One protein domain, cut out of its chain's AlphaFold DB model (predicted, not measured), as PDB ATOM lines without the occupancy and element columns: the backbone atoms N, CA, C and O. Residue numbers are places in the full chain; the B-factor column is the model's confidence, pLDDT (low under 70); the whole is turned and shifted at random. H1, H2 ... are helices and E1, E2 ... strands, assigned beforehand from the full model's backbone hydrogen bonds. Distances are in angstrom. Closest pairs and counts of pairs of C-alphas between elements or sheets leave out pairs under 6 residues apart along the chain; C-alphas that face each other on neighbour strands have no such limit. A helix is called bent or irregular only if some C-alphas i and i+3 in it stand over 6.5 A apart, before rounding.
ATOM      1  N   ARG A 140     -37.888  45.628 -22.491       93.44
ATOM      2  CA  ARG A 140     -36.549  45.768 -21.902       93.44
ATOM      3  C   ARG A 140     -36.492  45.082 -20.546       93.44
ATOM      4  O   ARG A 140     -35.482  44.447 -20.250       93.44
ATOM      5  N   ASP A 141     -37.564  45.173 -19.766       94.75
ATOM      6  CA  ASP A 141     -37.699  44.451 -18.502       94.75
ATOM      7  C   ASP A 141     -37.723  42.933 -18.756       94.75
ATOM      8  O   ASP A 141     -36.927  42.191 -18.183       94.75
ATOM      9  N   LEU A 142     -38.560  42.472 -19.693       95.81
ATOM     10  CA  LEU A 142     -38.718  41.047 -20.018       95.81
ATOM     11  C   LEU A 142     -37.446  40.404 -20.592       95.81
ATOM     12  O   LEU A 142     -37.231  39.206 -20.420       95.81
ATOM     13  N   LYS A 143     -36.571  41.185 -21.238       95.81
ATOM     14  CA  LYS A 143     -35.243  40.713 -21.666       95.81
ATOM     15  C   LYS A 143     -34.305  40.421 -20.494       95.81
ATOM     16  O   LYS A 143     -33.449  39.553 -20.625       95.81
ATOM     17  N   LYS A 144     -34.443  41.139 -19.376       96.56
ATOM     18  CA  LYS A 144     -33.613  40.959 -18.173       96.56
ATOM     19  C   LYS A 144     -34.118  39.844 -17.261       96.56
ATOM     20  O   LYS A 144     -33.334  39.272 -16.514       96.56
ATOM     21  N   ILE A 145     -35.404  39.507 -17.355       96.75
ATOM     22  CA  ILE A 145     -36.020  38.368 -16.663       96.75
ATOM     23  C   ILE A 145     -36.704  37.412 -17.654       96.75
ATOM     24  O   ILE A 145     -37.935  37.359 -17.717       96.75
ATOM     25  N   PRO A 146     -35.930  36.635 -18.441       95.31
ATOM     26  CA  PRO A 146     -36.491  35.632 -19.338       95.31
ATOM     27  C   PRO A 146     -37.395  34.659 -18.580       95.31
ATOM     28  O   PRO A 146     -37.048  34.196 -17.494       95.31
ATOM     29  N   TYR A 147     -38.534  34.316 -19.170       96.06
ATOM     30  CA  TYR A 147     -39.552  33.477 -18.546       96.06
ATOM     31  C   TYR A 147     -40.050  32.394 -19.509       96.06
ATOM     32  O   TYR A 147     -39.999  32.561 -20.727       96.06
ATOM     33  N   ALA A 148     -40.528  31.278 -18.962       95.94
ATOM     34  CA  ALA A 148     -40.998  30.120 -19.710       95.94
ATOM     35  C   ALA A 148     -42.505  30.233 -19.987       95.94
ATOM     36  O   ALA A 148     -43.338  29.862 -19.160       95.94
ATOM     37  N   ARG A 149     -42.882  30.729 -21.171       92.69
ATOM     38  CA  ARG A 149     -44.301  30.881 -21.561       92.69
ATOM     39  C   ARG A 149     -45.063  29.556 -21.573       92.69
ATOM     40  O   ARG A 149     -46.246  29.534 -21.258       92.69
ATOM     41  N   SER A 150     -44.390  28.464 -21.925       93.62
ATOM     42  CA  SER A 150     -44.961  27.114 -21.955       93.62
ATOM     43  C   SER A 150     -45.235  26.534 -20.562       93.62
ATOM     44  O   SER A 150     -45.912  25.514 -20.453       93.62
ATOM     45  N   ALA A 151     -44.708  27.140 -19.490       94.38
ATOM     46  CA  ALA A 151     -44.855  26.612 -18.134       94.38
ATOM     47  C   ALA A 151     -46.204  26.972 -17.493       94.38
ATOM     48  O   ALA A 151     -46.623  26.287 -16.563       94.38
ATOM     49  N   ALA A 152     -46.896  27.994 -18.004       94.06
ATOM     50  CA  ALA A 152     -48.221  28.383 -17.529       94.06
ATOM     51  C   ALA A 152     -49.283  27.330 -17.886       94.06
ATOM     52  O   ALA A 152     -49.268  26.776 -18.990       94.06
ATOM     53  N   PHE A 153     -50.215  27.075 -16.964       93.06
ATOM     54  CA  PHE A 153     -51.246  26.032 -17.078       93.06
ATOM     55  C   PHE A 153     -52.141  26.168 -18.323       93.06
ATOM     56  O   PHE A 153     -52.673  25.177 -18.818       93.06
ATOM     57  N   ASP A 154     -52.330  27.395 -18.803       89.75
ATOM     58  CA  ASP A 154     -53.165  27.779 -19.942       89.75
ATOM     59  C   ASP A 154     -52.350  28.056 -21.212       89.75
ATOM     60  O   ASP A 154     -52.876  28.540 -22.216       89.75
ATOM     61  N   SER A 155     -51.057  27.730 -21.197       91.62
ATOM     62  CA  SER A 155     -50.209  27.850 -22.375       91.62
ATOM     63  C   SER A 155     -50.628  26.875 -23.480       91.62
ATOM     64  O   SER A 155     -51.112  25.767 -23.233       91.62
ATOM     65  N   PHE A 156     -50.345  27.244 -24.732       87.88
ATOM     66  CA  PHE A 156     -50.584  26.377 -25.891       87.88
ATOM     67  C   PHE A 156     -49.900  25.006 -25.755       87.88
ATOM     68  O   PHE A 156     -50.458  23.987 -26.157       87.88
ATOM     69  N   ALA A 157     -48.719  24.961 -25.126       85.88
ATOM     70  CA  ALA A 157     -47.971  23.727 -24.879       85.88
ATOM     71  C   ALA A 157     -48.705  22.735 -23.954       85.88
ATOM     72  O   ALA A 157     -48.331  21.566 -23.913       85.88
ATOM     73  N   GLN A 158     -49.725  23.196 -23.224       84.25
ATOM     74  CA  GLN A 158     -50.527  22.406 -22.287       84.25
ATOM     75  C   GLN A 158     -51.993  22.267 -22.733       84.25
ATOM     76  O   GLN A 158     -52.802  21.697 -22.006       84.25
ATOM     77  N   GLN A 159     -52.363  22.737 -23.933       82.81
ATOM     78  CA  GLN A 159     -53.770  22.811 -24.364       82.81
ATOM     79  C   GLN A 159     -54.496  21.455 -24.403       82.81
ATOM     80  O   GLN A 159     -55.715  21.402 -24.247       82.81
ATOM     81  N   PHE A 160     -53.755  20.367 -24.628       85.50
ATOM     82  CA  PHE A 160     -54.287  19.003 -24.690       85.50
ATOM     83  C   PHE A 160     -54.044  18.206 -23.409       85.50
ATOM     84  O   PHE A 160     -54.442  17.043 -23.330       85.50
ATOM     85  N   ASP A 161     -53.401  18.806 -22.406       87.62
ATOM     86  CA  ASP A 161     -53.167  18.115 -21.152       87.62
ATOM     87  C   ASP A 161     -54.500  17.908 -20.412       87.62
ATOM     88  O   ASP A 161     -55.312  18.835 -20.289       87.62
ATOM     89  N   PRO A 162     -54.757  16.697 -19.891       86.94
ATOM     90  CA  PRO A 162     -56.045  16.373 -19.308       86.94
ATOM     91  C   PRO A 162     -56.279  17.138 -18.003       86.94
ATOM     92  O   PRO A 162     -55.385  17.291 -17.163       86.94
ATOM     93  N   LYS A 163     -57.537  17.538 -17.806       88.69
ATOM     94  CA  LYS A 163     -58.099  18.021 -16.536       88.69
ATOM     95  C   LYS A 163     -58.931  16.911 -15.893       88.69
ATOM     96  O   LYS A 163     -59.274  15.924 -16.545       88.69
ATOM     97  N   CYS A 164     -59.241  17.042 -14.606       88.88
ATOM     98  CA  CYS A 164     -60.086  16.077 -13.917       88.88
ATOM     99  C   CYS A 164     -61.468  16.046 -14.575       88.88
ATOM    100  O   CYS A 164     -62.055  17.094 -14.850       88.88
ATOM    101  N   HIS A 165     -62.013  14.844 -14.767       87.00
ATOM    102  CA  HIS A 165     -63.426  14.704 -15.091       87.00
ATOM    103  C   HIS A 165     -64.253  15.299 -13.934       87.00
ATOM    104  O   HIS A 165     -63.887  15.036 -12.781       87.00
ATOM    105  N   PRO A 166     -65.348  16.046 -14.190       79.38
ATOM    106  CA  PRO A 166     -66.133  16.722 -13.148       79.38
ATOM    107  C   PRO A 166     -66.549  15.808 -11.988       79.38
ATOM    108  O   PRO A 166     -66.594  16.228 -10.832       79.38
ATOM    109  N   ASP A 167     -66.784  14.530 -12.294       79.19
ATOM    110  CA  ASP A 167     -67.201  13.531 -11.310       79.19
ATOM    111  C   ASP A 167     -66.084  12.770 -10.592       79.19
ATOM    112  O   ASP A 167     -66.353  11.919  -9.748       79.19
ATOM    113  N   THR A 168     -64.825  13.092 -10.873       84.12
ATOM    114  CA  THR A 168     -63.665  12.396 -10.304       84.12
ATOM    115  C   THR A 168     -62.834  13.332  -9.438       84.12
ATOM    116  O   THR A 168     -62.885  14.549  -9.594       84.12
ATOM    117  N   ARG A 169     -62.047  12.770  -8.509       86.50
ATOM    118  CA  ARG A 169     -61.105  13.529  -7.657       86.50
ATOM    119  C   ARG A 169     -61.760  14.658  -6.838       86.50
ATOM    120  O   ARG A 169     -61.074  15.594  -6.443       86.50
ATOM    121  N   LYS A 170     -63.061  14.536  -6.539       88.19
ATOM    122  CA  LYS A 170     -63.837  15.518  -5.759       88.19
ATOM    123  C   LYS A 170     -63.212  15.785  -4.391       88.19
ATOM    124  O   LYS A 170     -63.050  16.938  -4.018       88.19
ATOM    125  N   GLU A 171     -62.817  14.729  -3.686       89.94
ATOM    126  CA  GLU A 171     -62.237  14.835  -2.346       89.94
ATOM    127  C   GLU A 171     -60.879  15.570  -2.338       89.94
ATOM    128  O   GLU A 171     -60.799  16.594  -1.661       89.94
ATOM    129  N   PRO A 172     -59.850  15.179  -3.125       91.00
ATOM    130  CA  PRO A 172     -58.602  15.947  -3.202       91.00
ATOM    131  C   PRO A 172     -58.799  17.408  -3.618       91.00
ATOM    132  O   PRO A 172     -58.163  18.300  -3.066       91.00
ATOM    133  N   LEU A 173     -59.693  17.670  -4.576       91.31
ATOM    134  CA  LEU A 173     -59.989  19.033  -5.016       91.31
ATOM    135  C   LEU A 173     -60.645  19.856  -3.898       91.31
ATOM    136  O   LEU A 173     -60.244  20.995  -3.679       91.31
ATOM    137  N   SER A 174     -61.589  19.271  -3.153       88.56
ATOM    138  CA  SER A 174     -62.213  19.920  -1.991       88.56
ATOM    139  C   SER A 174     -61.189  20.225  -0.901       88.56
ATOM    140  O   SER A 174     -61.182  21.328  -0.368       88.56
ATOM    141  N   GLN A 175     -60.283  19.288  -0.605       90.19
ATOM    142  CA  GLN A 175     -59.231  19.492   0.395       90.19
ATOM    143  C   GLN A 175     -58.313  20.666   0.032       90.19
ATOM    144  O   GLN A 175     -57.984  21.475   0.895       90.19
ATOM    145  N   ILE A 176     -57.930  20.790  -1.244       90.94
ATOM    146  CA  ILE A 176     -57.106  21.908  -1.727       90.94
ATOM    147  C   ILE A 176     -57.876  23.228  -1.641       90.94
ATOM    148  O   ILE A 176     -57.320  24.239  -1.218       90.94
ATOM    149  N   GLU A 177     -59.154  23.237  -2.022       87.38
ATOM    150  CA  GLU A 177     -59.989  24.435  -1.929       87.38
ATOM    151  C   GLU A 177     -60.174  24.896  -0.483       87.38
ATOM    152  O   GLU A 177     -60.086  26.090  -0.201       87.38
ATOM    153  N   ASP A 178     -60.403  23.968   0.442       86.44
ATOM    154  CA  ASP A 178     -60.572  24.288   1.854       86.44
ATOM    155  C   ASP A 178     -59.255  24.722   2.497       86.44
ATOM    156  O   ASP A 178     -59.241  25.665   3.295       86.44
ATOM    157  N   TRP A 179     -58.132  24.112   2.110       89.00
ATOM    158  CA  TRP A 179     -56.800  24.584   2.486       89.00
ATOM    159  C   TRP A 179     -56.562  26.023   2.007       89.00
ATOM    160  O   TRP A 179     -56.206  26.885   2.811       89.00
ATOM    161  N   ALA A 180     -56.844  26.320   0.735       85.69
ATOM    162  CA  ALA A 180     -56.640  27.646   0.150       85.69
ATOM    163  C   ALA A 180     -57.494  28.741   0.825       85.69
ATOM    164  O   ALA A 180     -57.103  29.908   0.849       85.69
ATOM    165  N   LYS A 181     -58.641  28.375   1.418       79.94
ATOM    166  CA  LYS A 181     -59.497  29.271   2.223       79.94
ATOM    167  C   LYS A 181     -58.927  29.601   3.609       79.94
ATOM    168  O   LYS A 181     -59.548  30.364   4.345       79.94
ATOM    169  N   GLY A 182     -57.765  29.061   3.975       73.62
ATOM    170  CA  GLY A 182     -57.121  29.326   5.262       73.62
ATOM    171  C   GLY A 182     -57.635  28.449   6.402       73.62
ATOM    172  O   GLY A 182     -57.546  28.848   7.563       73.62
ATOM    173  N   SER A 183     -58.169  27.259   6.095       60.94
ATOM    174  CA  SER A 183     -58.456  26.244   7.124       60.94
ATOM    175  C   SER A 183     -57.182  25.726   7.809       60.94
ATOM    176  O   SER A 183     -57.238  25.284   8.956       60.94
ATOM    177  N   ASP A 184     -56.027  25.859   7.147       61.84
ATOM    178  CA  ASP A 184     -54.694  25.617   7.697       61.84
ATOM    179  C   ASP A 184     -53.871  26.921   7.675       61.84
ATOM    180  O   ASP A 184     -53.969  27.727   6.750       61.84
ATOM    181  N   ARG A 185     -53.030  27.132   8.696       59.75
ATOM    182  CA  ARG A 185     -52.067  28.249   8.752       59.75
ATOM    183  C   ARG A 185     -50.824  27.996   7.891       59.75
ATOM    184  O   ARG A 185     -50.000  28.897   7.739       59.75
ATOM    185  N   LYS A 186     -50.638  26.777   7.376       64.19
ATOM    186  CA  LYS A 186     -49.501  26.415   6.523       64.19
ATOM    187  C   LYS A 186     -49.696  26.955   5.105       64.19
ATOM    188  O   LYS A 186     -50.624  26.563   4.408       64.19
ATOM    189  N   GLY A 187     -48.770  27.800   4.654       81.44
ATOM    190  CA  GLY A 187     -48.783  28.419   3.320       81.44
ATOM    191  C   GLY A 187     -48.386  27.505   2.150       81.44
ATOM    192  O   GLY A 187     -48.186  28.008   1.051       81.44
ATOM    193  N   ILE A 188     -48.246  26.189   2.363       90.56
ATOM    194  CA  ILE A 188     -47.894  25.210   1.321       90.56
ATOM    195  C   ILE A 188     -48.796  23.979   1.452       90.56
ATOM    196  O   ILE A 188     -48.843  23.362   2.517       90.56
ATOM    197  N   PHE A 189     -49.448  23.594   0.352       92.62
ATOM    198  CA  PHE A 189     -50.115  22.303   0.197       92.62
ATOM    199  C   PHE A 189     -49.231  21.371  -0.622       92.62
ATOM    200  O   PHE A 189     -48.877  21.685  -1.757       92.62
ATOM    201  N   TRP A 190     -48.891  20.214  -0.064       92.69
ATOM    202  CA  TRP A 190     -48.057  19.230  -0.744       92.69
ATOM    203  C   TRP A 190     -48.911  18.081  -1.288       92.69
ATOM    204  O   TRP A 190     -49.288  17.173  -0.549       92.69
ATOM    205  N   LEU A 191     -49.217  18.115  -2.590       92.44
ATOM    206  CA  LEU A 191     -49.940  17.037  -3.269       92.44
ATOM    207  C   LEU A 191     -48.970  15.909  -3.646       92.44
ATOM    208  O   LEU A 191     -48.367  15.920  -4.718       92.44
ATOM    209  N   ASN A 192     -48.826  14.916  -2.768       89.06
ATOM    210  CA  ASN A 192     -48.004  13.735  -3.024       89.06
ATOM    211  C   ASN A 192     -48.844  12.498  -3.368       89.06
ATOM    212  O   ASN A 192     -50.057  12.445  -3.177       89.06
ATOM    213  N   GLY A 193     -48.184  11.499  -3.947       87.06
ATOM    214  CA  GLY A 193     -48.818  10.248  -4.336       87.06
ATOM    215  C   GLY A 193     -48.002   9.490  -5.371       87.06
ATOM    216  O   GLY A 193     -47.103  10.044  -6.009       87.06
ATOM    217  N   VAL A 194     -48.354   8.222  -5.566       86.81
ATOM    218  CA  VAL A 194     -47.675   7.313  -6.501       86.81
ATOM    219  C   VAL A 194     -47.679   7.887  -7.925       86.81
ATOM    220  O   VAL A 194     -48.575   8.654  -8.310       86.81
ATOM    221  N   ALA A 195     -46.655   7.561  -8.714       84.88
ATOM    222  CA  ALA A 195     -46.608   7.892 -10.135       84.88
ATOM    223  C   ALA A 195     -47.876   7.397 -10.858       84.88
ATOM    224  O   ALA A 195     -48.464   6.382 -10.490       84.88
ATOM    225  N   GLY A 196     -48.351   8.155 -11.849       84.56
ATOM    226  CA  GLY A 196     -49.549   7.795 -12.620       84.56
ATOM    227  C   GLY A 196     -50.899   8.021 -11.925       84.56
ATOM    228  O   GLY A 196     -51.940   7.809 -12.537       84.56
ATOM    229  N   THR A 197     -50.939   8.517 -10.684       87.88
ATOM    230  CA  THR A 197     -52.209   8.760  -9.964       87.88
ATOM    231  C   THR A 197     -52.956  10.033 -10.391       87.88
ATOM    232  O   THR A 197     -54.019  10.326  -9.845       87.88
ATOM    233  N   GLY A 198     -52.445  10.780 -11.378       90.75
ATOM    234  CA  GLY A 198     -53.104  11.977 -11.920       90.75
ATOM    235  C   GLY A 198     -52.865  13.265 -11.127       90.75
ATOM    236  O   GLY A 198     -53.693  14.168 -11.190       90.75
ATOM    237  N   LYS A 199     -51.749  13.376 -10.392       94.50
ATOM    238  CA  LYS A 199     -51.379  14.588  -9.632       94.50
ATOM    239  C   LYS A 199     -51.369  15.843 -10.511       94.50
ATOM    240  O   LYS A 199     -52.120  16.769 -10.237       94.50
ATOM    241  N   SER A 200     -50.666  15.807 -11.642       93.88
ATOM    242  CA  SER A 200     -50.636  16.916 -12.604       93.88
ATOM    243  C   SER A 200     -52.014  17.270 -13.165       93.88
ATOM    244  O   SER A 200     -52.322  18.433 -13.411       93.88
ATOM    245  N   THR A 201     -52.895  16.281 -13.347       94.38
ATOM    246  CA  THR A 201     -54.294  16.501 -13.756       94.38
ATOM    247  C   THR A 201     -55.078  17.264 -12.681       94.38
ATOM    248  O   THR A 201     -55.851  18.170 -13.009       94.38
ATOM    249  N   ILE A 202     -54.852  16.953 -11.400       95.00
ATOM    250  CA  ILE A 202     -55.423  17.692 -10.264       95.00
ATOM    251  C   ILE A 202     -54.859  19.119 -10.234       95.00
ATOM    252  O   ILE A 202     -55.648  20.062 -10.245       95.00
ATOM    253  N   SER A 203     -53.535  19.296 -10.295       95.38
ATOM    254  CA  SER A 203     -52.864  20.607 -10.289       95.38
ATOM    255  C   SER A 203     -53.386  21.540 -11.392       95.38
ATOM    256  O   SER A 203     -53.731  22.690 -11.122       95.38
ATOM    257  N   ARG A 204     -53.543  21.040 -12.629       94.25
ATOM    258  CA  ARG A 204     -54.131  21.813 -13.746       94.25
ATOM    259  C   ARG A 204     -55.587  22.191 -13.501       94.25
ATOM    260  O   ARG A 204     -56.007  23.298 -13.833       94.25
ATOM    261  N   THR A 205     -56.365  21.279 -12.921       92.81
ATOM    262  CA  THR A 205     -57.772  21.540 -12.582       92.81
ATOM    263  C   THR A 205     -57.879  22.633 -11.526       92.81
ATOM    264  O   THR A 205     -58.703  23.534 -11.668       92.81
ATOM    265  N   VAL A 206     -57.020  22.592 -10.504       93.31
ATOM    266  CA  VAL A 206     -56.926  23.627  -9.469       93.31
ATOM    267  C   VAL A 206     -56.550  24.971 -10.090       93.31
ATOM    268  O   VAL A 206     -57.277  25.944  -9.894       93.31
ATOM    269  N   ALA A 207     -55.489  25.030 -10.901       93.94
ATOM    270  CA  ALA A 207     -55.079  26.265 -11.571       93.94
ATOM    271  C   ALA A 207     -56.227  26.876 -12.394       93.94
ATOM    272  O   ALA A 207     -56.556  28.051 -12.231       93.94
ATOM    273  N   GLN A 208     -56.931  26.058 -13.184       91.19
ATOM    274  CA  GLN A 208     -58.095  26.510 -13.944       91.19
ATOM    275  C   GLN A 208     -59.205  27.061 -13.041       91.19
ATOM    276  O   GLN A 208     -59.710  28.147 -13.313       91.19
ATOM    277  N   ARG A 209     -59.583  26.345 -11.972       87.94
ATOM    278  CA  ARG A 209     -60.672  26.755 -11.063       87.94
ATOM    279  C   ARG A 209     -60.419  28.111 -10.411       87.94
ATOM    280  O   ARG A 209     -61.357  28.885 -10.244       87.94
ATOM    281  N   PHE A 210     -59.168  28.399 -10.062       88.44
ATOM    282  CA  PHE A 210     -58.787  29.663  -9.431       88.44
ATOM    283  C   PHE A 210     -58.394  30.758 -10.435       88.44
ATOM    284  O   PHE A 210     -58.195  31.903 -10.026       88.44
ATOM    285  N   SER A 211     -58.319  30.455 -11.734       89.56
ATOM    286  CA  SER A 211     -58.049  31.458 -12.769       89.56
ATOM    287  C   SER A 211     -59.172  32.496 -12.862       89.56
ATOM    288  O   SER A 211     -60.358  32.178 -12.729       89.56
ATOM    289  N   ARG A 212     -58.817  33.759 -13.128       76.69
ATOM    290  CA  ARG A 212     -59.808  34.840 -13.280       76.69
ATOM    291  C   ARG A 212     -60.774  34.600 -14.435       76.69
ATOM    292  O   ARG A 212     -61.971  34.828 -14.282       76.69
ATOM    293  N   SER A 213     -60.273  34.087 -15.556       69.56
ATOM    294  CA  SER A 213     -61.072  33.776 -16.747       69.56
ATOM    295  C   SER A 213     -62.176  32.754 -16.471       69.56
ATOM    296  O   SER A 213     -63.224  32.803 -17.104       69.56
ATOM    297  N   SER A 214     -61.992  31.858 -15.496       65.19
ATOM    298  CA  SER A 214     -63.036  30.917 -15.073       65.19
ATOM    299  C   SER A 214     -64.125  31.530 -14.192       65.19
ATOM    300  O   SER A 214     -65.150  30.886 -13.993       65.19
ATOM    301  N   LYS A 215     -63.937  32.753 -13.680       62.50
ATOM    302  CA  LYS A 215     -64.934  33.463 -12.860       62.50
ATOM    303  C   LYS A 215     -65.790  34.453 -13.664       62.50
ATOM    304  O   LYS A 215     -66.877  34.812 -13.221       62.50
ATOM    305  N   VAL A 216     -65.339  34.886 -14.846       49.19
ATOM    306  CA  VAL A 216     -66.082  35.812 -15.719       49.19
ATOM    307  C   VAL A 216     -66.949  35.004 -16.691       49.19
ATOM    308  O   VAL A 216     -66.459  34.528 -17.708       49.19
ATOM    309  N   GLY A 217     -68.242  34.844 -16.381       45.47
ATOM    310  CA  GLY A 217     -69.224  34.259 -17.311       45.47
ATOM    311  C   GLY A 217     -69.884  32.939 -16.899       45.47
ATOM    312  O   GLY A 217     -70.230  32.146 -17.774       45.47
ATOM    313  N   SER A 226     -67.914  27.237  -4.884       48.62
ATOM    314  CA  SER A 226     -68.763  27.743  -3.803       48.62
ATOM    315  C   SER A 226     -68.703  29.274  -3.777       48.62
ATOM    316  O   SER A 226     -67.599  29.822  -3.827       48.62
ATOM    317  N   GLU A 227     -69.847  29.943  -3.597       47.22
ATOM    318  CA  GLU A 227     -70.010  31.409  -3.437       47.22
ATOM    319  C   GLU A 227     -69.047  32.052  -2.408       47.22
ATOM    320  O   GLU A 227     -68.911  33.265  -2.339       47.22
ATOM    321  N   LYS A 228     -68.334  31.256  -1.598       44.44
ATOM    322  CA  LYS A 228     -67.371  31.703  -0.579       44.44
ATOM    323  C   LYS A 228     -65.901  31.766  -1.033       44.44
ATOM    324  O   LYS A 228     -65.061  32.163  -0.232       44.44
ATOM    325  N   SER A 229     -65.564  31.408  -2.277       56.09
ATOM    326  CA  SER A 229     -64.181  31.456  -2.813       56.09
ATOM    327  C   SER A 229     -63.858  32.745  -3.593       56.09
ATOM    328  O   SER A 229     -62.931  32.774  -4.411       56.09
ATOM    329  N   GLU A 230     -64.622  33.820  -3.391       64.38
ATOM    330  CA  GLU A 230     -64.543  35.022  -4.233       64.38
ATOM    331  C   GLU A 230     -63.167  35.712  -4.192       64.38
ATOM    332  O   GLU A 230     -62.702  36.152  -5.238       64.38
ATOM    333  N   ASN A 231     -62.444  35.665  -3.065       74.31
ATOM    334  CA  ASN A 231     -61.201  36.433  -2.863       74.31
ATOM    335  C   ASN A 231     -59.884  35.664  -3.093       74.31
ATOM    336  O   ASN A 231     -58.810  36.211  -2.834       74.31
ATOM    337  N   ILE A 232     -59.939  34.409  -3.558       84.00
ATOM    338  CA  ILE A 232     -58.741  33.615  -3.887       84.00
ATOM    339  C   ILE A 232     -58.585  33.544  -5.404       84.00
ATOM    340  O   ILE A 232     -59.531  33.157  -6.098       84.00
ATOM    341  N   TYR A 233     -57.403  33.866  -5.919       88.06
ATOM    342  CA  TYR A 233     -57.113  33.847  -7.353       88.06
ATOM    343  C   TYR A 233     -55.799  33.132  -7.636       88.06
ATOM    344  O   TYR A 233     -54.865  33.204  -6.841       88.06
ATOM    345  N   LEU A 234     -55.713  32.465  -8.784       92.75
ATOM    346  CA  LEU A 234     -54.441  31.979  -9.299       92.75
ATOM    347  C   LEU A 234     -53.553  33.192  -9.598       92.75
ATOM    348  O   LEU A 234     -53.916  34.020 -10.427       92.75
ATOM    349  N   GLY A 235     -52.422  33.295  -8.907       93.50
ATOM    350  CA  GLY A 235     -51.425  34.337  -9.149       93.50
ATOM    351  C   GLY A 235     -50.389  33.921 -10.190       93.50
ATOM    352  O   GLY A 235     -49.979  34.733 -11.012       93.50
ATOM    353  N   ALA A 236     -49.965  32.656 -10.160       96.50
ATOM    354  CA  ALA A 236     -49.077  32.085 -11.165       96.50
ATOM    355  C   ALA A 236     -49.127  30.556 -11.159       96.50
ATOM    356  O   ALA A 236     -49.529  29.920 -10.179       96.50
ATOM    357  N   SER A 237     -48.641  29.965 -12.245       97.31
ATOM    358  CA  SER A 237     -48.435  28.528 -12.364       97.31
ATOM    359  C   SER A 237     -47.132  28.180 -13.081       97.31
ATOM    360  O   SER A 237     -46.707  28.891 -13.994       97.31
ATOM    361  N   PHE A 238     -46.503  27.078 -12.681       97.38
ATOM    362  CA  PHE A 238     -45.329  26.533 -13.348       97.38
ATOM    363  C   PHE A 238     -45.398  25.005 -13.377       97.38
ATOM    364  O   PHE A 238     -45.341  24.350 -12.338       97.38
ATOM    365  N   PHE A 239     -45.512  24.447 -14.576       96.00
ATOM    366  CA  PHE A 239     -45.508  23.007 -14.813       96.00
ATOM    367  C   PHE A 239     -44.165  22.615 -15.413       96.00
ATOM    368  O   PHE A 239     -43.897  22.928 -16.580       96.00
ATOM    369  N   PHE A 240     -43.334  21.955 -14.608       95.12
ATOM    370  CA  PHE A 240     -42.091  21.361 -15.082       95.12
ATOM    371  C   PHE A 240     -42.384  20.280 -16.125       95.12
ATOM    372  O   PHE A 240     -43.451  19.662 -16.120       95.12
ATOM    373  N   LYS A 241     -41.444  20.092 -17.054       91.94
ATOM    374  CA  LYS A 241     -41.518  19.026 -18.049       91.94
ATOM    375  C   LYS A 241     -40.138  18.609 -18.535       91.94
ATOM    376  O   LYS A 241     -39.441  19.403 -19.169       91.94
ATOM    377  N   ARG A 242     -39.760  17.355 -18.288       89.56
ATOM    378  CA  ARG A 242     -38.442  16.822 -18.659       89.56
ATOM    379  C   ARG A 242     -38.264  16.815 -20.179       89.56
ATOM    380  O   ARG A 242     -39.150  16.400 -20.924       89.56
ATOM    381  N   GLY A 243     -37.090  17.248 -20.641       85.56
ATOM    382  CA  GLY A 243     -36.741  17.289 -22.067       85.56
ATOM    383  C   GLY A 243     -37.232  18.533 -22.812       85.56
ATOM    384  O   GLY A 243     -36.967  18.662 -24.005       85.56
ATOM    385  N   GLU A 244     -37.902  19.466 -22.132       84.06
ATOM    386  CA  GLU A 244     -38.221  20.779 -22.684       84.06
ATOM    387  C   GLU A 244     -37.313  21.849 -22.070       84.06
ATOM    388  O   GLU A 244     -37.452  22.181 -20.899       84.06
ATOM    389  N   ASN A 245     -36.430  22.438 -22.884       78.31
ATOM    390  CA  ASN A 245     -35.348  23.343 -22.451       78.31
ATOM    391  C   ASN A 245     -35.763  24.506 -21.526       78.31
ATOM    392  O   ASN A 245     -34.923  25.083 -20.837       78.31
ATOM    393  N   GLU A 246     -37.028  24.932 -21.555       86.44
ATOM    394  CA  GLU A 246     -37.522  26.027 -20.709       86.44
ATOM    395  C   GLU A 246     -38.191  25.559 -19.409       86.44
ATOM    396  O   GLU A 246     -38.477  26.396 -18.555       86.44
ATOM    397  N   ARG A 247     -38.476  24.257 -19.280       90.50
ATOM    398  CA  ARG A 247     -39.313  23.666 -18.221       90.50
ATOM    399  C   ARG A 247     -38.689  22.458 -17.535       90.50
ATOM    400  O   ARG A 247     -39.286  21.928 -16.608       90.50
ATOM    401  N   ASP A 248     -37.520  22.017 -17.972       90.50
ATOM    402  CA  ASP A 248     -36.809  20.884 -17.384       90.50
ATOM    403  C   ASP A 248     -35.795  21.294 -16.309       90.50
ATOM    404  O   ASP A 248     -35.055  20.456 -15.810       90.50
ATOM    405  N   ASN A 249     -35.743  22.576 -15.944       90.56
ATOM    406  CA  ASN A 249     -34.898  23.090 -14.875       90.56
ATOM    407  C   ASN A 249     -35.535  24.328 -14.224       90.56
ATOM    408  O   ASN A 249     -36.399  24.990 -14.803       90.56
ATOM    409  N   ALA A 250     -35.097  24.657 -13.011       93.00
ATOM    410  CA  ALA A 250     -35.703  25.718 -12.210       93.00
ATOM    411  C   ALA A 250     -35.228  27.142 -12.565       93.00
ATOM    412  O   ALA A 250     -35.743  28.099 -11.986       93.00
ATOM    413  N   SER A 251     -34.297  27.325 -13.514       92.88
ATOM    414  CA  SER A 251     -33.669  28.636 -13.791       92.88
ATOM    415  C   SER A 251     -34.658  29.747 -14.159       92.88
ATOM    416  O   SER A 251     -34.388  30.918 -13.908       92.88
ATOM    417  N   LYS A 252     -35.817  29.383 -14.727       95.81
ATOM    418  CA  LYS A 252     -36.898  30.303 -15.110       95.81
ATOM    419  C   LYS A 252     -38.100  30.260 -14.167       95.81
ATOM    420  O   LYS A 252     -39.096  30.923 -14.449       95.81
ATOM    421  N   LEU A 253     -38.064  29.490 -13.078       96.69
ATOM    422  CA  LEU A 253     -39.220  29.299 -12.195       96.69
ATOM    423  C   LEU A 253     -39.710  30.639 -11.627       96.69
ATOM    424  O   LEU A 253     -40.858  31.030 -11.842       96.69
ATOM    425  N   PHE A 254     -38.830  31.375 -10.947       97.88
ATOM    426  CA  PHE A 254     -39.221  32.599 -10.247       97.88
ATOM    427  C   PHE A 254     -39.371  33.810 -11.166       97.88
ATOM    428  O   PHE A 254     -40.249  34.635 -10.918       97.88
ATOM    429  N   THR A 255     -38.627  33.890 -12.273       98.06
ATOM    430  CA  THR A 255     -38.889  34.901 -13.313       98.06
ATOM    431  C   THR A 255     -40.264  34.694 -13.954       98.06
ATOM    432  O   THR A 255     -41.004  35.654 -14.157       98.06
ATOM    433  N   THR A 256     -40.664  33.443 -14.197       97.94
ATOM    434  CA  THR A 256     -41.985  33.097 -14.741       97.94
ATOM    435  C   THR A 256     -43.113  33.395 -13.765       97.94
ATOM    436  O   THR A 256     -44.119  33.983 -14.168       97.94
ATOM    437  N   ILE A 257     -42.935  33.055 -12.485       98.12
ATOM    438  CA  ILE A 257     -43.890  33.408 -11.429       98.12
ATOM    439  C   ILE A 257     -44.028  34.930 -11.321       98.12
ATOM    440  O   ILE A 257     -45.149  35.425 -11.292       98.12
ATOM    441  N   ALA A 258     -42.926  35.683 -11.324       97.88
ATOM    442  CA  ALA A 258     -42.958  37.140 -11.218       97.88
ATOM    443  C   ALA A 258     -43.673  37.810 -12.401       97.88
ATOM    444  O   ALA A 258     -44.486  38.711 -12.201       97.88
ATOM    445  N   VAL A 259     -43.425  37.345 -13.632       97.62
ATOM    446  CA  VAL A 259     -44.120  37.860 -14.822       97.62
ATOM    447  C   VAL A 259     -45.622  37.582 -14.740       97.62
ATOM    448  O   VAL A 259     -46.401  38.513 -14.938       97.62
ATOM    449  N   GLN A 260     -46.041  36.358 -14.399       96.56
ATOM    450  CA  GLN A 260     -47.466  36.024 -14.240       96.56
ATOM    451  C   GLN A 260     -48.120  36.833 -13.110       96.56
ATOM    452  O   GLN A 260     -49.160  37.456 -13.318       96.56
ATOM    453  N   LEU A 261     -47.459  36.942 -11.955       94.50
ATOM    454  CA  LEU A 261     -47.927  37.765 -10.840       94.50
ATOM    455  C   LEU A 261     -48.095  39.231 -11.233       94.50
ATOM    456  O   LEU A 261     -49.051  39.859 -10.806       94.50
ATOM    457  N   SER A 262     -47.206  39.778 -12.063       93.75
ATOM    458  CA  SER A 262     -47.312  41.160 -12.542       93.75
ATOM    459  C   SER A 262     -48.479  41.392 -13.511       93.75
ATOM    460  O   SER A 262     -48.938  42.520 -13.670       93.75
ATOM    461  N   GLN A 263     -48.957  40.331 -14.168       89.88
ATOM    462  CA  GLN A 263     -50.127  40.370 -15.046       89.88
ATOM    463  C   GLN A 263     -51.417  40.255 -14.231       89.88
ATOM    464  O   GLN A 263     -52.385  40.962 -14.509       89.88
ATOM    465  N   GLU A 264     -51.410  39.406 -13.201       86.62
ATOM    466  CA  GLU A 264     -52.543  39.245 -12.293       86.62
ATOM    467  C   GLU A 264     -52.654  40.394 -11.279       86.62
ATOM    468  O   GLU A 264     -53.754  40.799 -10.907       86.62
ATOM    469  N   LEU A 265     -51.541  40.978 -10.859       87.75
ATOM    470  CA  LEU A 265     -51.493  42.073  -9.898       87.75
ATOM    471  C   LEU A 265     -50.544  43.166 -10.417       87.75
ATOM    472  O   LEU A 265     -49.372  43.204 -10.023       87.75
ATOM    473  N   PRO A 266     -51.024  44.040 -11.328       87.94
ATOM    474  CA  PRO A 266     -50.227  45.119 -11.917       87.94
ATOM    475  C   PRO A 266     -49.512  45.992 -10.881       87.94
ATOM    476  O   PRO A 266     -48.410  46.469 -11.127       87.94
ATOM    477  N   GLU A 267     -50.066  46.135  -9.681       86.19
ATOM    478  CA  GLU A 267     -49.483  46.854  -8.546       86.19
ATOM    479  C   GLU A 267     -48.097  46.327  -8.132       86.19
ATOM    480  O   GLU A 267     -47.331  47.049  -7.494       86.19
ATOM    481  N   LEU A 268     -47.730  45.099  -8.522       91.19
ATOM    482  CA  LEU A 268     -46.392  44.541  -8.315       91.19
ATOM    483  C   LEU A 268     -45.347  45.073  -9.303       91.19
ATOM    484  O   LEU A 268     -44.152  45.057  -8.999       91.19
ATOM    485  N   VAL A 269     -45.763  45.571 -10.470       94.00
ATOM    486  CA  VAL A 269     -44.851  45.981 -11.550       94.00
ATOM    487  C   VAL A 269     -43.822  47.024 -11.110       94.00
ATOM    488  O   VAL A 269     -42.649  46.827 -11.427       94.00
ATOM    489  N   PRO A 270     -44.164  48.103 -10.378       92.50
ATOM    490  CA  PRO A 270     -43.165  49.080  -9.939       92.50
ATOM    491  C   PRO A 270     -42.070  48.466  -9.057       92.50
ATOM    492  O   PRO A 270     -40.907  48.859  -9.154       92.50
ATOM    493  N   TYR A 271     -42.421  47.485  -8.223       94.88
ATOM    494  CA  TYR A 271     -41.477  46.796  -7.344       94.88
ATOM    495  C   TYR A 271     -40.577  45.837  -8.120       94.88
ATOM    496  O   TYR A 271     -39.363  45.856  -7.929       94.88
ATOM    497  N   ILE A 272     -41.155  45.067  -9.046       96.75
ATOM    498  CA  ILE A 272     -40.404  44.161  -9.922       96.75
ATOM    499  C   ILE A 272     -39.449  44.962 -10.821       96.75
ATOM    500  O   ILE A 272     -38.273  44.624 -10.926       96.75
ATOM    501  N   LYS A 273     -39.905  46.077 -11.410       96.50
ATOM    502  CA  LYS A 273     -39.047  46.975 -12.204       96.50
ATOM    503  C   LYS A 273     -37.879  47.517 -11.392       96.50
ATOM    504  O   LYS A 273     -36.766  47.561 -11.905       96.50
ATOM    505  N   ARG A 274     -38.114  47.909 -10.137       96.12
ATOM    506  CA  ARG A 274     -37.042  48.373  -9.250       96.12
ATOM    507  C   ARG A 274     -36.006  47.275  -9.008       96.12
ATOM    508  O   ARG A 274     -34.826  47.541  -9.190       96.12
ATOM    509  N   ALA A 275     -36.436  46.047  -8.711       97.31
ATOM    510  CA  ALA A 275     -35.524  44.913  -8.548       97.31
ATOM    511  C   ALA A 275     -34.671  44.667  -9.808       97.31
ATOM    512  O   ALA A 275     -33.462  44.494  -9.712       97.31
ATOM    513  N   ILE A 276     -35.271  44.745 -11.003       97.56
ATOM    514  CA  ILE A 276     -34.569  44.611 -12.296       97.56
ATOM    515  C   ILE A 276     -33.592  45.774 -12.566       97.56
ATOM    516  O   ILE A 276     -32.605  45.624 -13.293       97.56
ATOM    517  N   GLN A 277     -33.886  46.974 -12.064       96.19
ATOM    518  CA  GLN A 277     -33.015  48.143 -12.204       96.19
ATOM    519  C   GLN A 277     -31.814  48.066 -11.259       96.19
ATOM    520  O   GLN A 277     -30.702  48.374 -11.683       96.19
ATOM    521  N   GLU A 278     -32.045  47.652 -10.015       96.62
ATOM    522  CA  GLU A 278     -31.017  47.495  -8.982       96.62
ATOM    523  C   GLU A 278     -30.116  46.280  -9.253       96.62
ATOM    524  O   GLU A 278     -28.909  46.354  -9.032       96.62
ATOM    525  N   GLU A 279     -30.675  45.196  -9.799       97.12
ATOM    526  CA  GLU A 279     -29.952  43.961 -10.116       97.12
ATOM    527  C   GLU A 279     -30.261  43.504 -11.562       97.12
ATOM    528  O   GLU A 279     -31.104  42.635 -11.793       97.12
ATOM    529  N   PRO A 280     -29.609  44.095 -12.587       95.44
ATOM    530  CA  PRO A 280     -29.916  43.813 -13.995       95.44
ATOM    531  C   PRO A 280     -29.670  42.370 -14.451       95.44
ATOM    532  O   PRO A 280     -30.245  41.958 -15.457       95.44
ATOM    533  N   ASP A 281     -28.819  41.626 -13.743       96.25
ATOM    534  CA  ASP A 281     -28.480  40.219 -13.979       96.25
ATOM    535  C   ASP A 281     -29.224  39.265 -13.022       96.25
ATOM    536  O   ASP A 281     -28.828  38.115 -12.846       96.25
ATOM    537  N   ILE A 282     -30.329  39.711 -12.413       97.19
ATOM    538  CA  ILE A 282     -31.109  38.934 -11.439       97.19
ATOM    539  C   ILE A 282     -31.514  37.535 -11.929       97.19
ATOM    540  O   ILE A 282     -31.522  36.587 -11.146       97.19
ATOM    541  N   ALA A 283     -31.794  37.368 -13.225       95.25
ATOM    542  CA  ALA A 283     -32.177  36.079 -13.806       95.25
ATOM    543  C   ALA A 283     -31.058  35.023 -13.785       95.25
ATOM    544  O   ALA A 283     -31.342  33.838 -13.932       95.25
ATOM    545  N   THR A 284     -29.797  35.425 -13.600       95.00
ATOM    546  CA  THR A 284     -28.658  34.500 -13.487       95.00
ATOM    547  C   THR A 284     -28.239  34.259 -12.038       95.00
ATOM    548  O   THR A 284     -27.232  33.600 -11.786       95.00
ATOM    549  N   LYS A 285     -28.968  34.815 -11.065       96.56
ATOM    550  CA  LYS A 285     -28.694  34.633  -9.635       96.56
ATOM    551  C   LYS A 285     -29.299  33.334  -9.126       96.56
ATOM    552  O   LYS A 285     -30.120  32.705  -9.792       96.56
ATOM    553  N   SER A 286     -28.916  32.970  -7.903       96.81
ATOM    554  CA  SER A 286     -29.492  31.824  -7.197       96.81
ATOM    555  C   SER A 286     -31.023  31.905  -7.134       96.81
ATOM    556  O   SER A 286     -31.601  32.989  -7.039       96.81
ATOM    557  N   LEU A 287     -31.681  30.744  -7.117       96.50
ATOM    558  CA  LEU A 287     -33.141  30.648  -7.005       96.50
ATOM    559  C   LEU A 287     -33.685  31.383  -5.773       96.50
ATOM    560  O   LEU A 287     -34.710  32.051  -5.865       96.50
ATOM    561  N   GLY A 288     -32.969  31.318  -4.645       97.69
ATOM    562  CA  GLY A 288     -33.326  32.054  -3.431       97.69
ATOM    563  C   GLY A 288     -33.318  33.570  -3.644       97.69
ATOM    564  O   GLY A 288     -34.269  34.241  -3.257       97.69
ATOM    565  N   ARG A 289     -32.298  34.099  -4.336       97.69
ATOM    566  CA  ARG A 289     -32.209  35.530  -4.659       97.69
ATOM    567  C   ARG A 289     -33.299  35.971  -5.634       97.69
ATOM    568  O   ARG A 289     -33.892  37.030  -5.444       97.69
ATOM    569  N   GLN A 290     -33.587  35.153  -6.649       98.19
ATOM    570  CA  GLN A 290     -34.684  35.420  -7.581       98.19
ATOM    571  C   GLN A 290     -36.034  35.453  -6.858       98.19
ATOM    572  O   GLN A 290     -36.809  36.386  -7.057       98.19
ATOM    573  N   PHE A 291     -36.313  34.463  -6.006       98.06
ATOM    574  CA  PHE A 291     -37.542  34.410  -5.219       98.06
ATOM    575  C   PHE A 291     -37.687  35.626  -4.304       98.06
ATOM    576  O   PHE A 291     -38.736  36.269  -4.305       98.06
ATOM    577  N   GLU A 292     -36.632  35.951  -3.554       98.12
ATOM    578  CA  GLU A 292     -36.613  37.080  -2.628       98.12
ATOM    579  C   GLU A 292     -36.986  38.376  -3.351       98.12
ATOM    580  O   GLU A 292     -37.991  38.999  -3.025       98.12
ATOM    581  N   LEU A 293     -36.239  38.744  -4.390       98.00
ATOM    582  CA  LEU A 293     -36.369  40.053  -5.024       98.00
ATOM    583  C   LEU A 293     -37.521  40.179  -6.029       98.00
ATOM    584  O   LEU A 293     -38.051  41.276  -6.201       98.00
ATOM    585  N   LEU A 294     -37.896  39.099  -6.726       98.31
ATOM    586  CA  LEU A 294     -38.930  39.153  -7.770       98.31
ATOM    587  C   LEU A 294     -40.319  38.746  -7.271       98.31
ATOM    588  O   LEU A 294     -41.308  39.100  -7.913       98.31
ATOM    589  N   VAL A 295     -40.414  38.011  -6.157       96.88
ATOM    590  CA  VAL A 295     -41.687  37.477  -5.648       96.88
ATOM    591  C   VAL A 295     -41.962  37.963  -4.229       96.88
ATOM    592  O   VAL A 295     -42.955  38.657  -4.009       96.88
ATOM    593  N   PHE A 296     -41.096  37.638  -3.268       95.44
ATOM    594  CA  PHE A 296     -41.346  37.907  -1.851       95.44
ATOM    595  C   PHE A 296     -41.360  39.408  -1.526       95.44
ATOM    596  O   PHE A 296     -42.365  39.914  -1.025       95.44
ATOM    597  N   ASP A 297     -40.293  40.130  -1.864       95.75
ATOM    598  CA  ASP A 297     -40.149  41.565  -1.612       95.75
ATOM    599  C   ASP A 297     -41.278  42.391  -2.246       95.75
ATOM    600  O   ASP A 297     -41.867  43.224  -1.547       95.75
ATOM    601  N   PRO A 298     -41.622  42.201  -3.539       94.75
ATOM    602  CA  PRO A 298     -42.754  42.884  -4.156       94.75
ATOM    603  C   PRO A 298     -44.077  42.655  -3.416       94.75
ATOM    604  O   PRO A 298     -44.783  43.623  -3.122       94.75
ATOM    605  N   LEU A 299     -44.398  41.405  -3.065       91.06
ATOM    606  CA  LEU A 299     -45.627  41.063  -2.340       91.06
ATOM    607  C   LEU A 299     -45.644  41.671  -0.930       91.06
ATOM    608  O   LEU A 299     -46.661  42.219  -0.495       91.06
ATOM    609  N   GLN A 300     -44.513  41.626  -0.224       90.44
ATOM    610  CA  GLN A 300     -44.377  42.191   1.115       90.44
ATOM    611  C   GLN A 300     -44.537  43.718   1.104       90.44
ATOM    612  O   GLN A 300     -45.297  44.266   1.905       90.44
ATOM    613  N   LYS A 301     -43.865  44.412   0.177       88.69
ATOM    614  CA  LYS A 301     -43.944  45.876   0.036       88.69
ATOM    615  C   LYS A 301     -45.365  46.323  -0.317       88.69
ATOM    616  O   LYS A 301     -45.864  47.283   0.270       88.69
ATOM    617  N   LEU A 302     -46.047  45.596  -1.205       84.50
ATOM    618  CA  LEU A 302     -47.441  45.876  -1.552       84.50
ATOM    619  C   LEU A 302     -48.385  45.703  -0.348       84.50
ATOM    620  O   LEU A 302     -49.236  46.557  -0.098       84.50
ATOM    621  N   SER A 303     -48.204  44.637   0.438       80.31
ATOM    622  CA  SER A 303     -48.966  44.408   1.675       80.31
ATOM    623  C   SER A 303     -48.796  45.556   2.684       80.31
ATOM    624  O   SER A 303     -49.781  46.052   3.237       80.31
ATOM    625  N   GLN A 304     -47.563  46.038   2.875       76.75
ATOM    626  CA  GLN A 304     -47.256  47.145   3.787       76.75
ATOM    627  C   GLN A 304     -47.873  48.475   3.333       76.75
ATOM    628  O   GLN A 304     -48.408  49.213   4.163       76.75
ATOM    629  N   GLN A 305     -47.854  48.776   2.028       69.44
ATOM    630  CA  GLN A 305     -48.498  49.984   1.502       69.44
ATOM    631  C   GLN A 305     -50.015  49.961   1.711       69.44
ATOM    632  O   GLN A 305     -50.579  50.932   2.217       69.44
ATOM    633  N   ASN A 306     -50.672  48.839   1.412       61.72
ATOM    634  CA  ASN A 306     -52.118  48.698   1.599       61.72
ATOM    635  C   ASN A 306     -52.538  48.839   3.073       61.72
ATOM    636  O   ASN A 306     -53.591  49.413   3.361       61.72
ATOM    637  N   SER A 307     -51.704  48.408   4.024       54.50
ATOM    638  CA  SER A 307     -51.953  48.617   5.458       54.50
ATOM    639  C   SER A 307     -51.909  50.095   5.878       54.50
ATOM    640  O   SER A 307     -52.552  50.461   6.859       54.50
ATOM    641  N   TYR A 308     -51.172  50.950   5.162       45.03
ATOM    642  CA  TYR A 308     -51.032  52.374   5.492       45.03
ATOM    643  C   TYR A 308     -52.220  53.214   4.983       45.03
ATOM    644  O   TYR A 308     -52.660  54.148   5.655       45.03
ATOM    645  N   TYR A 309     -52.788  52.856   3.825       40.50
ATOM    646  CA  TYR A 309     -53.967  53.525   3.252       40.50
ATOM    647  C   TYR A 309     -55.295  53.074   3.897       40.50
ATOM    648  O   TYR A 309     -56.225  53.869   4.045       40.50
ATOM    649  N   THR A 310     -55.383  51.822   4.357       40.75
ATOM    650  CA  THR A 310     -56.604  51.248   4.964       40.75
ATOM    651  C   THR A 310     -56.876  51.701   6.404       40.75
ATOM    652  O   THR A 310     -57.989  51.523   6.891       40.75
ATOM    653  N   SER A 311     -55.942  52.387   7.079       42.84
ATOM    654  CA  SER A 311     -56.243  53.058   8.357       42.84
ATOM    655  C   SER A 311     -57.145  54.296   8.214       42.84
ATOM    656  O   SER A 311     -57.715  54.733   9.212       42.84
ATOM    657  N   LEU A 320     -56.972  39.720  -0.297       73.38
ATOM    658  CA  LEU A 320     -56.738  39.005  -1.547       73.38
ATOM    659  C   LEU A 320     -55.756  37.867  -1.262       73.38
ATOM    660  O   LEU A 320     -54.657  38.115  -0.764       73.38
ATOM    661  N   SER A 321     -56.137  36.637  -1.592       83.19
ATOM    662  CA  SER A 321     -55.261  35.472  -1.473       83.19
ATOM    663  C   SER A 321     -54.817  35.022  -2.859       83.19
ATOM    664  O   SER A 321     -55.645  34.771  -3.737       83.19
ATOM    665  N   LEU A 322     -53.508  34.908  -3.059       87.81
ATOM    666  CA  LEU A 322     -52.928  34.423  -4.308       87.81
ATOM    667  C   LEU A 322     -52.520  32.959  -4.157       87.81
ATOM    668  O   LEU A 322     -51.794  32.602  -3.233       87.81
ATOM    669  N   LEU A 323     -52.973  32.127  -5.088       91.88
ATOM    670  CA  LEU A 323     -52.581  30.731  -5.206       91.88
ATOM    671  C   LEU A 323     -51.452  30.608  -6.231       91.88
ATOM    672  O   LEU A 323     -51.592  31.066  -7.366       91.88
ATOM    673  N   LEU A 324     -50.352  29.967  -5.840       95.50
ATOM    674  CA  LEU A 324     -49.264  29.592  -6.741       95.50
ATOM    675  C   LEU A 324     -49.290  28.076  -6.928       95.50
ATOM    676  O   LEU A 324     -49.275  27.337  -5.946       95.50
ATOM    677  N   VAL A 325     -49.336  27.614  -8.178       97.06
ATOM    678  CA  VAL A 325     -49.342  26.178  -8.497       97.06
ATOM    679  C   VAL A 325     -48.017  25.799  -9.140       97.06
ATOM    680  O   VAL A 325     -47.704  26.268 -10.229       97.06
ATOM    681  N   VAL A 326     -47.252  24.931  -8.484       97.19
ATOM    682  CA  VAL A 326     -46.029  24.350  -9.046       97.19
ATOM    683  C   VAL A 326     -46.217  22.842  -9.126       97.19
ATOM    684  O   VAL A 326     -46.547  22.211  -8.124       97.19
ATOM    685  N   ASP A 327     -46.050  22.280 -10.318       95.88
ATOM    686  CA  ASP A 327     -46.297  20.864 -10.596       95.88
ATOM    687  C   ASP A 327     -45.063  20.193 -11.198       95.88
ATOM    688  O   ASP A 327     -44.266  20.854 -11.865       95.88
ATOM    689  N   ALA A 328     -44.948  18.880 -10.981       92.50
ATOM    690  CA  ALA A 328     -43.885  18.031 -11.519       92.50
ATOM    691  C   ALA A 328     -42.463  18.460 -11.105       92.50
ATOM    692  O   ALA A 328     -41.531  18.401 -11.899       92.50
ATOM    693  N   LEU A 329     -42.268  18.888  -9.847       90.38
ATOM    694  CA  LEU A 329     -40.941  19.241  -9.310       90.38
ATOM    695  C   LEU A 329     -39.886  18.137  -9.524       90.38
ATOM    696  O   LEU A 329     -38.710  18.446  -9.670       90.38
ATOM    697  N   ASP A 330     -40.313  16.874  -9.577       88.62
ATOM    698  CA  ASP A 330     -39.501  15.690  -9.875       88.62
ATOM    699  C   ASP A 330     -39.023  15.591 -11.337       88.62
ATOM    700  O   ASP A 330     -38.150  14.784 -11.647       88.62
ATOM    701  N   GLU A 331     -39.556  16.412 -12.243       88.19
ATOM    702  CA  GLU A 331     -39.097  16.530 -13.632       88.19
ATOM    703  C   GLU A 331     -38.032  17.626 -13.830       88.19
ATOM    704  O   GLU A 331     -37.536  17.810 -14.947       88.19
ATOM    705  N   CYS A 332     -37.662  18.344 -12.764       88.88
ATOM    706  CA  CYS A 332     -36.512  19.242 -12.763       88.88
ATOM    707  C   CYS A 332     -35.221  18.412 -12.790       88.88
ATOM    708  O   CYS A 332     -35.011  17.568 -11.924       88.88
TER     709      CYS A 332
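This is residues 140 to 217, 226 to 311 and 320 to 332 of the 341 residues of an uncharacterized protein of Orbilia oligospora (UniProt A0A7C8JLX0). Two parallel strands, E1 and E2, side by side, make the middle of this model, between two groups of helices: H4, H5 and the bent H6 on one side, with short H1 on H5, and H3 with H2 on the other. A long stretch, residues 145 to 169, runs from the first group to the second, and the far end of H6, with residues 304 to 311, sticks out. The printed part has 177 residues with six named helices and two named strands, in the order H1 H2 H3 E1 H4 H5 H6 E2, and is mostly helix. It is compact, with a radius of gyration of the C-alphas of 16.7 A and spans of 49 by 48 by 31 A.

Start at H1, residues 140 to 144; it only just touches H5, residues 266 to 278, with 3 pairs of C-alphas within 8 A, the closest those of Asp 141 and Lys 273, 6.9 A. H2, residues 170 to 183, touches H3, residues 199 to 210, at a steep tilt of 54 degrees, the same way; their closest C-alphas, of Leu 173 and Ile 202, are 7.1 A apart. Next look at E1, residues 232 to 239, which bends by 53 degrees at residue 235 and is parallel to E2, residues 321 to 327; N 235 and O 323 are 2.8 A apart, N 327 and O 238 3.0 A, both within hydrogen-bond range. The closest C-alphas of H3 and E1 are those of Phe 210 and Leu 234, 4.9 A; those of E1 and H4, residues 250 to 264, are Gly 235 and Leu 261, 5.2 A. H4 and H5 form a helical hairpin at a steep tilt of 43 degrees, closest at the C-alphas of Ser 262 and Leu 268, 5.5 A. H6, residues 287 to 309, was assigned as one helix by its hydrogen bonds but is bent, C-alphas 294 and 297 being 6.7 A apart; its arms are H6a, residues 287 to 294, and H6b, residues 297 to 309. H6a touches H4 at a shallow tilt of 19 degrees, the same way, closest at the C-alphas of Phe 254 and Phe 291, 5.6 A. H3 and H4 are apart. Every O i to N i+4 pair is within hydrogen-bond range in H3, H6a and H6b, against 8 of 10 in H2, 9 of 11 in H4, 7 of 9 in H5 and 0 of 1 in H1, where 1 of 2 O i to N i+3 pairs is.

Find C-alpha 140 at (-36.549, 45.768, -21.902), where H1 begins. H2 measures 17.6 A, H3 16.8 A, E1 20.2 A, H4 21.6 A, H5 19.6 A, H6b 18.9 A and E2 19.4 A. E2 ends at C-alpha 327, (-46.297, 20.864, -10.596).

The farthest C-alphas, of Gly 243 and Ser 311, are 50.8 A apart. Residues 218 to 225 and 312 to 319 are not printed; the gaps are 15.0 A and 17.2 A. The links H1 to H2 and H2 to H3 are long. Residues 183 to 186, 213 to 217, 226 to 230 and 305 to 311 have pLDDT under 70.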